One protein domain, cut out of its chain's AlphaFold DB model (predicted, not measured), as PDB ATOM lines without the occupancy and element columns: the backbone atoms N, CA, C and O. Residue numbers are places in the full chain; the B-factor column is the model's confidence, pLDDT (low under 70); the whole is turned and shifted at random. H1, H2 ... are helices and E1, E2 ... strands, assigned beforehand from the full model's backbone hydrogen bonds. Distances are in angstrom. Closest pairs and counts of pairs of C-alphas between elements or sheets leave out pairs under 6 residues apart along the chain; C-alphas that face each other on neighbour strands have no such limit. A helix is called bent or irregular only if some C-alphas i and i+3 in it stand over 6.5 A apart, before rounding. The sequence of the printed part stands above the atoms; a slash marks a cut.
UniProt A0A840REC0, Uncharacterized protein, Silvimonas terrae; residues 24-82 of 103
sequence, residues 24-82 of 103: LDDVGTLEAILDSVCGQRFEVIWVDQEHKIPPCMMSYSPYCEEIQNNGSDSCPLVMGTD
ATOM      1  N   LEU A  24     110.288 198.029 188.806       73.50
ATOM      2  CA  LEU A  24     111.676 198.491 188.892       73.50
ATOM      3  C   LEU A  24     112.628 197.339 189.249       73.50
ATOM      4  O   LEU A  24     113.735 197.293 188.716       73.50
ATOM      5  N   ASP A  25     112.194 196.419 190.113       79.75
ATOM      6  CA  ASP A  25     112.970 195.234 190.498       79.75
ATOM      7  C   ASP A  25     113.106 194.248 189.326       79.75
ATOM      8  O   ASP A  25     114.205 193.768 189.035       79.75
ATOM      9  N   ASP A  26     112.024 194.041 188.570       81.69
ATOM     10  CA  ASP A  26     112.028 193.220 187.352       81.69
ATOM     11  C   ASP A  26     112.975 193.776 186.272       81.69
ATOM     12  O   ASP A  26     113.709 193.034 185.615       81.69
ATOM     13  N   VAL A  27     112.994 195.099 186.078       82.38
ATOM     14  CA  VAL A  27     113.899 195.736 185.107       82.38
ATOM     15  C   VAL A  27     115.352 195.648 185.575       82.38
ATOM     16  O   VAL A  27     116.228 195.317 184.775       82.38
ATOM     17  N   GLY A  28     115.613 195.887 186.862       82.06
ATOM     18  CA  GLY A  28     116.962 195.782 187.424       82.06
ATOM     19  C   GLY A  28     117.512 194.354 187.377       82.06
ATOM     20  O   GLY A  28     118.688 194.147 187.075       82.06
ATOM     21  N   THR A  29     116.669 193.349 187.618       87.62
ATOM     22  CA  THR A  29     117.063 191.940 187.474       87.62
ATOM     23  C   THR A  29     117.332 191.564 186.022       87.62
ATOM     24  O   THR A  29     118.294 190.841 185.763       87.62
ATOM     25  N   LEU A  30     116.554 192.077 185.067       87.12
ATOM     26  CA  LEU A  30     116.817 191.860 183.644       87.12
ATOM     27  C   LEU A  30     118.171 192.444 183.215       87.12
ATOM     28  O   LEU A  30     118.932 191.758 182.535       87.12
ATOM     29  N   GLU A  31     118.493 193.667 183.637       86.12
ATOM     30  CA  GLU A  31     119.784 194.308 183.357       86.12
ATOM     31  C   GLU A  31     120.947 193.497 183.942       86.12
ATOM     32  O   GLU A  31     121.896 193.176 183.231       86.12
ATOM     33  N   ALA A  32     120.829 193.046 185.194       88.81
ATOM     34  CA  ALA A  32     121.844 192.206 185.827       88.81
ATOM     35  C   ALA A  32     122.042 190.859 185.105       88.81
ATOM     36  O   ALA A  32     123.167 190.362 185.000       88.81
ATOM     37  N   ILE A  33     120.962 190.257 184.594       91.69
ATOM     38  CA  ILE A  33     121.042 189.034 183.787       91.69
ATOM     39  C   ILE A  33     121.764 189.320 182.469       91.69
ATOM     40  O   ILE A  33     122.664 188.561 182.106       91.69
ATOM     41  N   LEU A  34     121.411 190.404 181.776       89.56
ATOM     42  CA  LEU A  34     122.061 190.791 180.525       89.56
ATOM     43  C   LEU A  34     123.551 191.063 180.736       89.56
ATOM     44  O   LEU A  34     124.362 190.472 180.031       89.56
ATOM     45  N   ASP A  35     123.925 191.825 181.760       90.69
ATOM     46  CA  ASP A  35     125.328 192.089 182.098       90.69
ATOM     47  C   ASP A  35     126.098 190.801 182.431       90.69
ATOM     48  O   ASP A  35     127.276 190.667 182.091       90.69
ATOM     49  N   SER A  36     125.447 189.819 183.062       92.81
ATOM     50  CA  SER A  36     126.082 188.534 183.386       92.81
ATOM     51  C   SER A  36     126.403 187.679 182.153       92.81
ATOM     52  O   SER A  36     127.333 186.872 182.194       92.81
ATOM     53  N   VAL A  37     125.647 187.853 181.065       94.00
ATOM     54  CA  VAL A  37     125.786 187.077 179.823       94.00
ATOM     55  C   VAL A  37     126.608 187.845 178.790       94.00
ATOM     56  O   VAL A  37     127.555 187.308 178.224       94.00
ATOM     57  N   CYS A  38     126.251 189.103 178.557       92.69
ATOM     58  CA  CYS A  38     126.809 189.972 177.529       92.69
ATOM     59  C   CYS A  38     128.045 190.749 177.991       92.69
ATOM     60  O   CYS A  38     128.815 191.228 177.154       92.69
ATOM     61  N   GLY A  39     128.270 190.825 179.305       92.44
ATOM     62  CA  GLY A  39     129.199 191.769 179.911       92.44
ATOM     63  C   GLY A  39     128.578 193.161 180.019       92.44
ATOM     64  O   GLY A  39     127.503 193.416 179.488       92.44
ATOM     65  N   GLN A  40     129.282 194.063 180.704       91.88
ATOM     66  CA  GLN A  40     128.837 195.445 180.855       91.88
ATOM     67  C   GLN A  40     128.665 196.113 179.487       91.88
ATOM     68  O   GLN A  40     129.567 196.054 178.646       91.88
ATOM     69  N   ARG A  41     127.533 196.789 179.304       90.50
ATOM     70  CA  ARG A  41     127.262 197.615 178.128       90.50
ATOM     71  C   ARG A  41     127.972 198.963 178.233       90.50
ATOM     72  O   ARG A  41     127.887 199.649 179.253       90.50
ATOM     73  N   PHE A  42     128.632 199.373 177.158       90.31
ATOM     74  CA  PHE A  42     129.329 200.652 177.057       90.31
ATOM     75  C   PHE A  42     128.709 201.514 175.972       90.31
ATOM     76  O   PHE A  42     128.440 201.031 174.877       90.31
ATOM     77  N   GLU A  43     128.548 202.801 176.257       90.69
ATOM     78  CA  GLU A  43     128.205 203.817 175.269       90.69
ATOM     79  C   GLU A  43     129.475 204.599 174.920       90.69
ATOM     80  O   GLU A  43     130.143 205.150 175.799       90.69
ATOM     81  N   VAL A  44     129.855 204.590 173.644       89.06
ATOM     82  CA  VAL A  44     131.129 205.138 173.176       89.06
ATOM     83  C   VAL A  44     130.931 206.045 171.973       89.06
ATOM     84  O   VAL A  44     130.019 205.864 171.166       89.06
ATOM     85  N   ILE A  45     131.842 207.005 171.836       90.50
ATOM     86  CA  ILE A  45     132.000 207.776 170.607       90.50
ATOM     87  C   ILE A  45     133.014 207.032 169.749       90.50
ATOM     88  O   ILE A  45     134.193 206.941 170.098       90.50
ATOM     89  N   TRP A  46     132.554 206.503 168.628       86.88
ATOM     90  CA  TRP A  46     133.419 205.916 167.627       86.88
ATOM     91  C   TRP A  46     134.026 207.013 166.759       86.88
ATOM     92  O   TRP A  46     133.333 207.928 166.311       86.88
ATOM     93  N   VAL A  47     135.337 206.928 166.542       89.19
ATOM     94  CA  VAL A  47     136.101 207.884 165.739       89.19
ATOM     95  C   VAL A  47     136.904 207.104 164.713       89.19
ATOM     96  O   VAL A  47     137.779 206.313 165.071       89.19
ATOM     97  N   ASP A  48     136.616 207.347 163.438       85.44
ATOM     98  CA  ASP A  48     137.400 206.800 162.339       85.44
ATOM     99  C   ASP A  48     138.796 207.437 162.308       85.44
ATOM    100  O   ASP A  48     138.937 208.658 162.211       85.44
ATOM    101  N   GLN A  49     139.844 206.612 162.335       88.31
ATOM    102  CA  GLN A  49     141.226 207.093 162.236       88.31
ATOM    103  C   GLN A  49     141.530 207.683 160.855       88.31
ATOM    104  O   GLN A  49     142.370 208.578 160.728       88.31
ATOM    105  N   GLU A  50     140.833 207.220 159.817       89.38
ATOM    106  CA  GLU A  50     140.980 207.733 158.455       89.38
ATOM    107  C   GLU A  50     140.175 209.020 158.220       89.38
ATOM    108  O   GLU A  50     140.312 209.638 157.164       89.38
ATOM    109  N   HIS A  51     139.389 209.457 159.213       83.12
ATOM    110  CA  HIS A  51     138.550 210.657 159.173       83.12
ATOM    111  C   HIS A  51     137.557 210.687 157.996       83.12
ATOM    112  O   HIS A  51     137.149 211.764 157.554       83.12
ATOM    113  N   LYS A  52     137.157 209.526 157.466       85.69
ATOM    114  CA  LYS A  52     136.160 209.430 156.388       85.69
ATOM    115  C   LYS A  52     134.742 209.547 156.925       85.69
ATOM    116  O   LYS A  52     133.865 210.059 156.235       85.69
ATOM    117  N   ILE A  53     134.528 209.070 158.148       80.88
ATOM    118  CA  ILE A  53     133.230 209.060 158.819       80.88
ATOM    119  C   ILE A  53     133.312 209.997 160.035       80.88
ATOM    120  O   ILE A  53     134.286 209.923 160.791       80.88
ATOM    121  N   PRO A  54     132.335 210.905 160.231       85.75
ATOM    122  CA  PRO A  54     132.315 211.776 161.399       85.75
ATOM    123  C   PRO A  54     132.150 210.962 162.692       85.75
ATOM    124  O   PRO A  54     131.560 209.882 162.658       85.75
ATOM    125  N   PRO A  55     132.624 211.482 163.841       89.25
ATOM    126  CA  PRO A  55     132.400 210.838 165.125       89.25
ATOM    127  C   PRO A  55     130.914 210.578 165.376       89.25
ATOM    128  O   PRO A  55     130.090 211.471 165.176       89.25
ATOM    129  N   CYS A  56     130.591 209.372 165.823       88.12
ATOM    130  CA  CYS A  56     129.216 208.938 166.051       88.12
ATOM    131  C   CYS A  56     129.116 208.054 167.298       88.12
ATOM    132  O   CYS A  56     130.097 207.463 167.746       88.12
ATOM    133  N   MET A  57     127.924 207.994 167.875       90.19
ATOM    134  CA  MET A  57     127.589 207.208 169.054       90.19
ATOM    135  C   MET A  57     127.316 205.755 168.671       90.19
ATOM    136  O   MET A  57     126.594 205.475 167.708       90.19
ATOM    137  N   MET A  58     127.849 204.832 169.467       88.88
ATOM    138  CA  MET A  58     127.488 203.418 169.425       88.88
ATOM    139  C   MET A  58     127.485 202.807 170.823       88.88
ATOM    140  O   MET A  58     128.179 203.286 171.723       88.88
ATOM    141  N   SER A  59     126.750 201.711 170.987       89.44
ATOM    142  CA  SER A  59     126.861 200.842 172.154       89.44
ATOM    143  C   SER A  59     127.570 199.536 171.822       89.44
ATOM    144  O   SER A  59     127.330 198.964 170.761       89.44
ATOM    145  N   TYR A  60     128.407 199.038 172.731       89.00
ATOM    146  CA  TYR A  60     129.021 197.716 172.606       89.00
ATOM    147  C   TYR A  60     128.983 196.957 173.935       89.00
ATOM    148  O   TYR A  60     129.073 197.563 175.004       89.00
ATOM    149  N   SER A  61     128.919 195.629 173.839       92.88
ATOM    150  CA  SER A  61     129.082 194.700 174.957       92.88
ATOM    151  C   SER A  61     130.132 193.645 174.581       92.88
ATOM    152  O   SER A  61     130.229 193.279 173.409       92.88
ATOM    153  N   PRO A  62     130.963 193.151 175.518       90.75
ATOM    154  CA  PRO A  62     132.054 192.224 175.199       90.75
ATOM    155  C   PRO A  62     131.634 190.904 174.537       90.75
ATOM    156  O   PRO A  62     132.413 190.339 173.769       90.75
ATOM    157  N   TYR A  63     130.447 190.389 174.862       90.50
ATOM    158  CA  TYR A  63     130.024 189.037 174.476       90.50
ATOM    159  C   TYR A  63     128.733 188.988 173.655       90.50
ATOM    160  O   TYR A  63     128.347 187.907 173.209       90.50
ATOM    161  N   CYS A  64     128.076 190.127 173.438       89.75
ATOM    162  CA  CYS A  64     126.832 190.213 172.680       89.75
ATOM    163  C   CYS A  64     126.926 191.256 171.573       89.75
ATOM    164  O   CYS A  64     127.620 192.264 171.692       89.75
ATOM    165  N   GLU A  65     126.185 190.999 170.500       87.06
ATOM    166  CA  GLU A  65     125.941 191.974 169.449       87.06
ATOM    167  C   GLU A  65     124.842 192.940 169.903       87.06
ATOM    168  O   GLU A  65     123.753 192.527 170.303       87.06
ATOM    169  N   GLU A  66     125.149 194.234 169.873       83.94
ATOM    170  CA  GLU A  66     124.249 195.288 170.329       83.94
ATOM    171  C   GLU A  66     123.451 195.860 169.157       83.94
ATOM    172  O   GLU A  66     124.022 196.334 168.170       83.94
ATOM    173  N   ILE A  67     122.127 195.906 169.308       82.06
ATOM    174  CA  ILE A  67     121.265 196.653 168.391       82.06
ATOM    175  C   ILE A  67     121.499 198.143 168.641       82.06
ATOM    176  O   ILE A  67     121.271 198.648 169.742       82.06
ATOM    177  N   GLN A  68     121.946 198.857 167.614       83.12
ATOM    178  CA  GLN A  68     122.178 200.293 167.713       83.12
ATOM    179  C   GLN A  68     120.859 201.057 167.579       83.12
ATOM    180  O   GLN A  68     120.015 200.741 166.739       83.12
ATOM    181  N   ASN A  69     120.687 202.091 168.399       73.50
ATOM    182  CA  ASN A  69     119.535 202.975 168.281       73.50
ATOM    183  C   ASN A  69     119.678 203.859 167.045       73.50
ATOM    184  O   ASN A  69     120.694 204.525 166.880       73.50
ATOM    185  N   ASN A  70     118.625 203.932 166.234       72.00
ATOM    186  CA  ASN A  70     118.579 204.843 165.100       72.00
ATOM    187  C   ASN A  70     118.311 206.277 165.594       72.00
ATOM    188  O   ASN A  70     117.216 206.593 166.066       72.00
ATOM    189  N   GLY A  71     119.329 207.129 165.525       77.19
ATOM    190  CA  GLY A  71     119.279 208.534 165.930       77.19
ATOM    191  C   GLY A  71     120.252 209.394 165.127       77.19
ATOM    192  O   GLY A  71     121.153 208.871 164.475       77.19
ATOM    193  N   SER A  72     120.101 210.722 165.189       78.19
ATOM    194  CA  SER A  72     120.965 211.660 164.446       78.19
ATOM    195  C   SER A  72     122.452 211.479 164.737       78.19
ATOM    196  O   SER A  72     123.283 211.733 163.873       78.19
ATOM    197  N   ASP A  73     122.757 211.021 165.950       79.12
ATOM    198  CA  ASP A  73     124.118 210.909 166.454       79.12
ATOM    199  C   ASP A  73     124.629 209.463 166.381       79.12
ATOM    200  O   ASP A  73     125.777 209.210 166.720       79.12
ATOM    201  N   SER A  74     123.798 208.508 165.948       82.50
ATOM    202  CA  SER A  74     124.152 207.086 165.856       82.50
ATOM    203  C   SER A  74     125.002 206.781 164.624       82.50
ATOM    204  O   SER A  74     124.894 207.472 163.615       82.50
ATOM    205  N   CYS A  75     125.845 205.747 164.683       79.56
ATOM    206  CA  CYS A  75     126.678 205.333 163.551       79.56
ATOM    207  C   CYS A  75     125.859 204.591 162.467       79.56
ATOM    208  O   CYS A  75     125.552 203.411 162.654       79.56
ATOM    209  N   PRO A  76     125.556 205.200 161.299       67.56
ATOM    210  CA  PRO A  76     124.702 204.574 160.284       67.56
ATOM    211  C   PRO A  76     125.388 203.398 159.574       67.56
ATOM    212  O   PRO A  76     124.735 202.418 159.235       67.56
ATOM    213  N   LEU A  77     126.716 203.459 159.410       63.78
ATOM    214  CA  LEU A  77     127.499 202.404 158.753       63.78
ATOM    215  C   LEU A  77     127.579 201.102 159.562       63.78
ATOM    216  O   LEU A  77     127.781 200.042 158.982       63.78
ATOM    217  N   VAL A  78     127.417 201.161 160.887       57.78
ATOM    218  CA  VAL A  78     127.417 199.964 161.748       57.78
ATOM    219  C   VAL A  78     126.029 199.318 161.797       57.78
ATOM    220  O   VAL A  78     125.911 198.131 162.072       57.78
ATOM    221  N   MET A  79     124.972 200.064 161.458       57.59
ATOM    222  CA  MET A  79     123.592 199.569 161.437       57.59
ATOM    223  C   MET A  79     123.238 198.747 160.189       57.59
ATOM    224  O   MET A  79     122.085 198.346 160.043       57.59
ATOM    225  N   GLY A  80     124.184 198.513 159.270       52.09
ATOM    226  CA  GLY A  80     123.920 197.804 158.011       52.09
ATOM    227  C   GLY A  80     122.948 198.540 157.083       52.09
ATOM    228  O   GLY A  80     122.526 197.999 156.067       52.09
ATOM    229  N   THR A  81     122.585 199.781 157.412       48.59
ATOM    230  CA  THR A  81     121.914 200.662 156.474       48.59
ATOM    231  C   THR A  81     123.001 201.261 155.610       48.59
ATOM    232  O   THR A  81     123.624 202.257 155.991       48.59
ATOM    233  N   ASP A  82     123.238 200.647 154.457       44.06
ATOM    234  CA  ASP A  82     123.752 201.373 153.308       44.06
ATOM    235  C   ASP A  82     122.800 202.557 153.105       44.06
ATOM    236  O   ASP A  82     121.721 202.445 152.521       44.06
TER     237      ASP A  82
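What this domain is: This is residues 24 to 82 of the 103 residues of an uncharacterized protein of Silvimonas terrae (UniProt A0A840REC0). The model is a long, loose shape in which a helix, H1, stands out at one end as an arm, and a hairpin of two antiparallel strands, E1 and E2, runs from near the last residue of H1 to the opposite end, where the loop of residues 47 to 55 makes its tip. After E2 the printed part folds back: residues 61 to 65 pass near the last residue of H1, and the long tail up to residue 82, with no named element, then runs over to the E2 side of the hairpin, away from E1. The printed part has 59 residues with one named helix and two named strands, in the order H1, E1, E2; 15 residues are in the helix and 10 in the strands, under half of the whole, and the class is mixed, helices and strands. The sheet has the order E1 - E2 and is antiparallel. The whole is loose, with a radius of gyration of the C-alphas of 13.8 A and spans of 43 by 20 by 17 A.

How they stand to each other: H1, residues 24 to 38, comes first, and its residues 24 to 30 stand free. Every O i to N i+4 pair in H1 is within hydrogen-bond range. A tight link of 3 residues leads from H1 to E1, residues 42 to 46. A short link of 9 residues then leads to E2, residues 56 to 60. E1 and E2 are a hairpin, and as neighbour strands they are antiparallel, with 145 degrees between their N-to-C directions. Their C-alphas that face each other run from Phe 42 and Tyr 60, 5.3 A apart, through Val 44 and Met 58, 5.5 A apart, to Trp 46 and Cys 56, 5.4 A apart. Between these, the C-alphas of Glu 43 and Ser 59 are 4.5 A apart, and those of Ile 45 and Met 57 are 4.7 A apart. Among the backbone pairs within hydrogen-bond range are N 44 and O 58 at 2.9 A and N 46 and O 56 at 2.8 A. H1 and E2 are apart.

Where its parts are: H1 runs from Leu 24 to Cys 38 and is 20.8 A long from first to last C-alpha; it is not bent. It begins with C-alpha 24 at (111.676, 198.491, 188.892) and ends with C-alpha 38 at (126.809, 189.972, 177.529). E1 runs from Phe 42 to Trp 46 and is 11.5 A long. E2 runs from Cys 56 to Tyr 60, is 13.0 A long, and ends with C-alpha 60 at (129.021, 197.716, 172.606). After it, C-alpha 64 is at (126.832, 190.213, 172.680), and the last printed C-alpha, that of Asp 82, is at (123.752, 201.373, 153.308).

The domain as a whole: The two C-alphas farthest apart are those of Asp 25, in H1, and Glu 50, in the loop between E1 and E2, at 44.4 A. The first and last printed C-alphas, those of Leu 24 and Asp 82, are 37.7 A apart. The printed part is one domain and has no cut; the full chain has 103 residues. No link between named elements is long, but residues 61 to 82, 22 residues, form a stretch with no named element, and their C-alphas lie 5 to 18 A from the mean of all C-alphas. The mean pLDDT of the printed part is 82.7, and the confidence is under 70 in residues 76 to 82, the last seven printed.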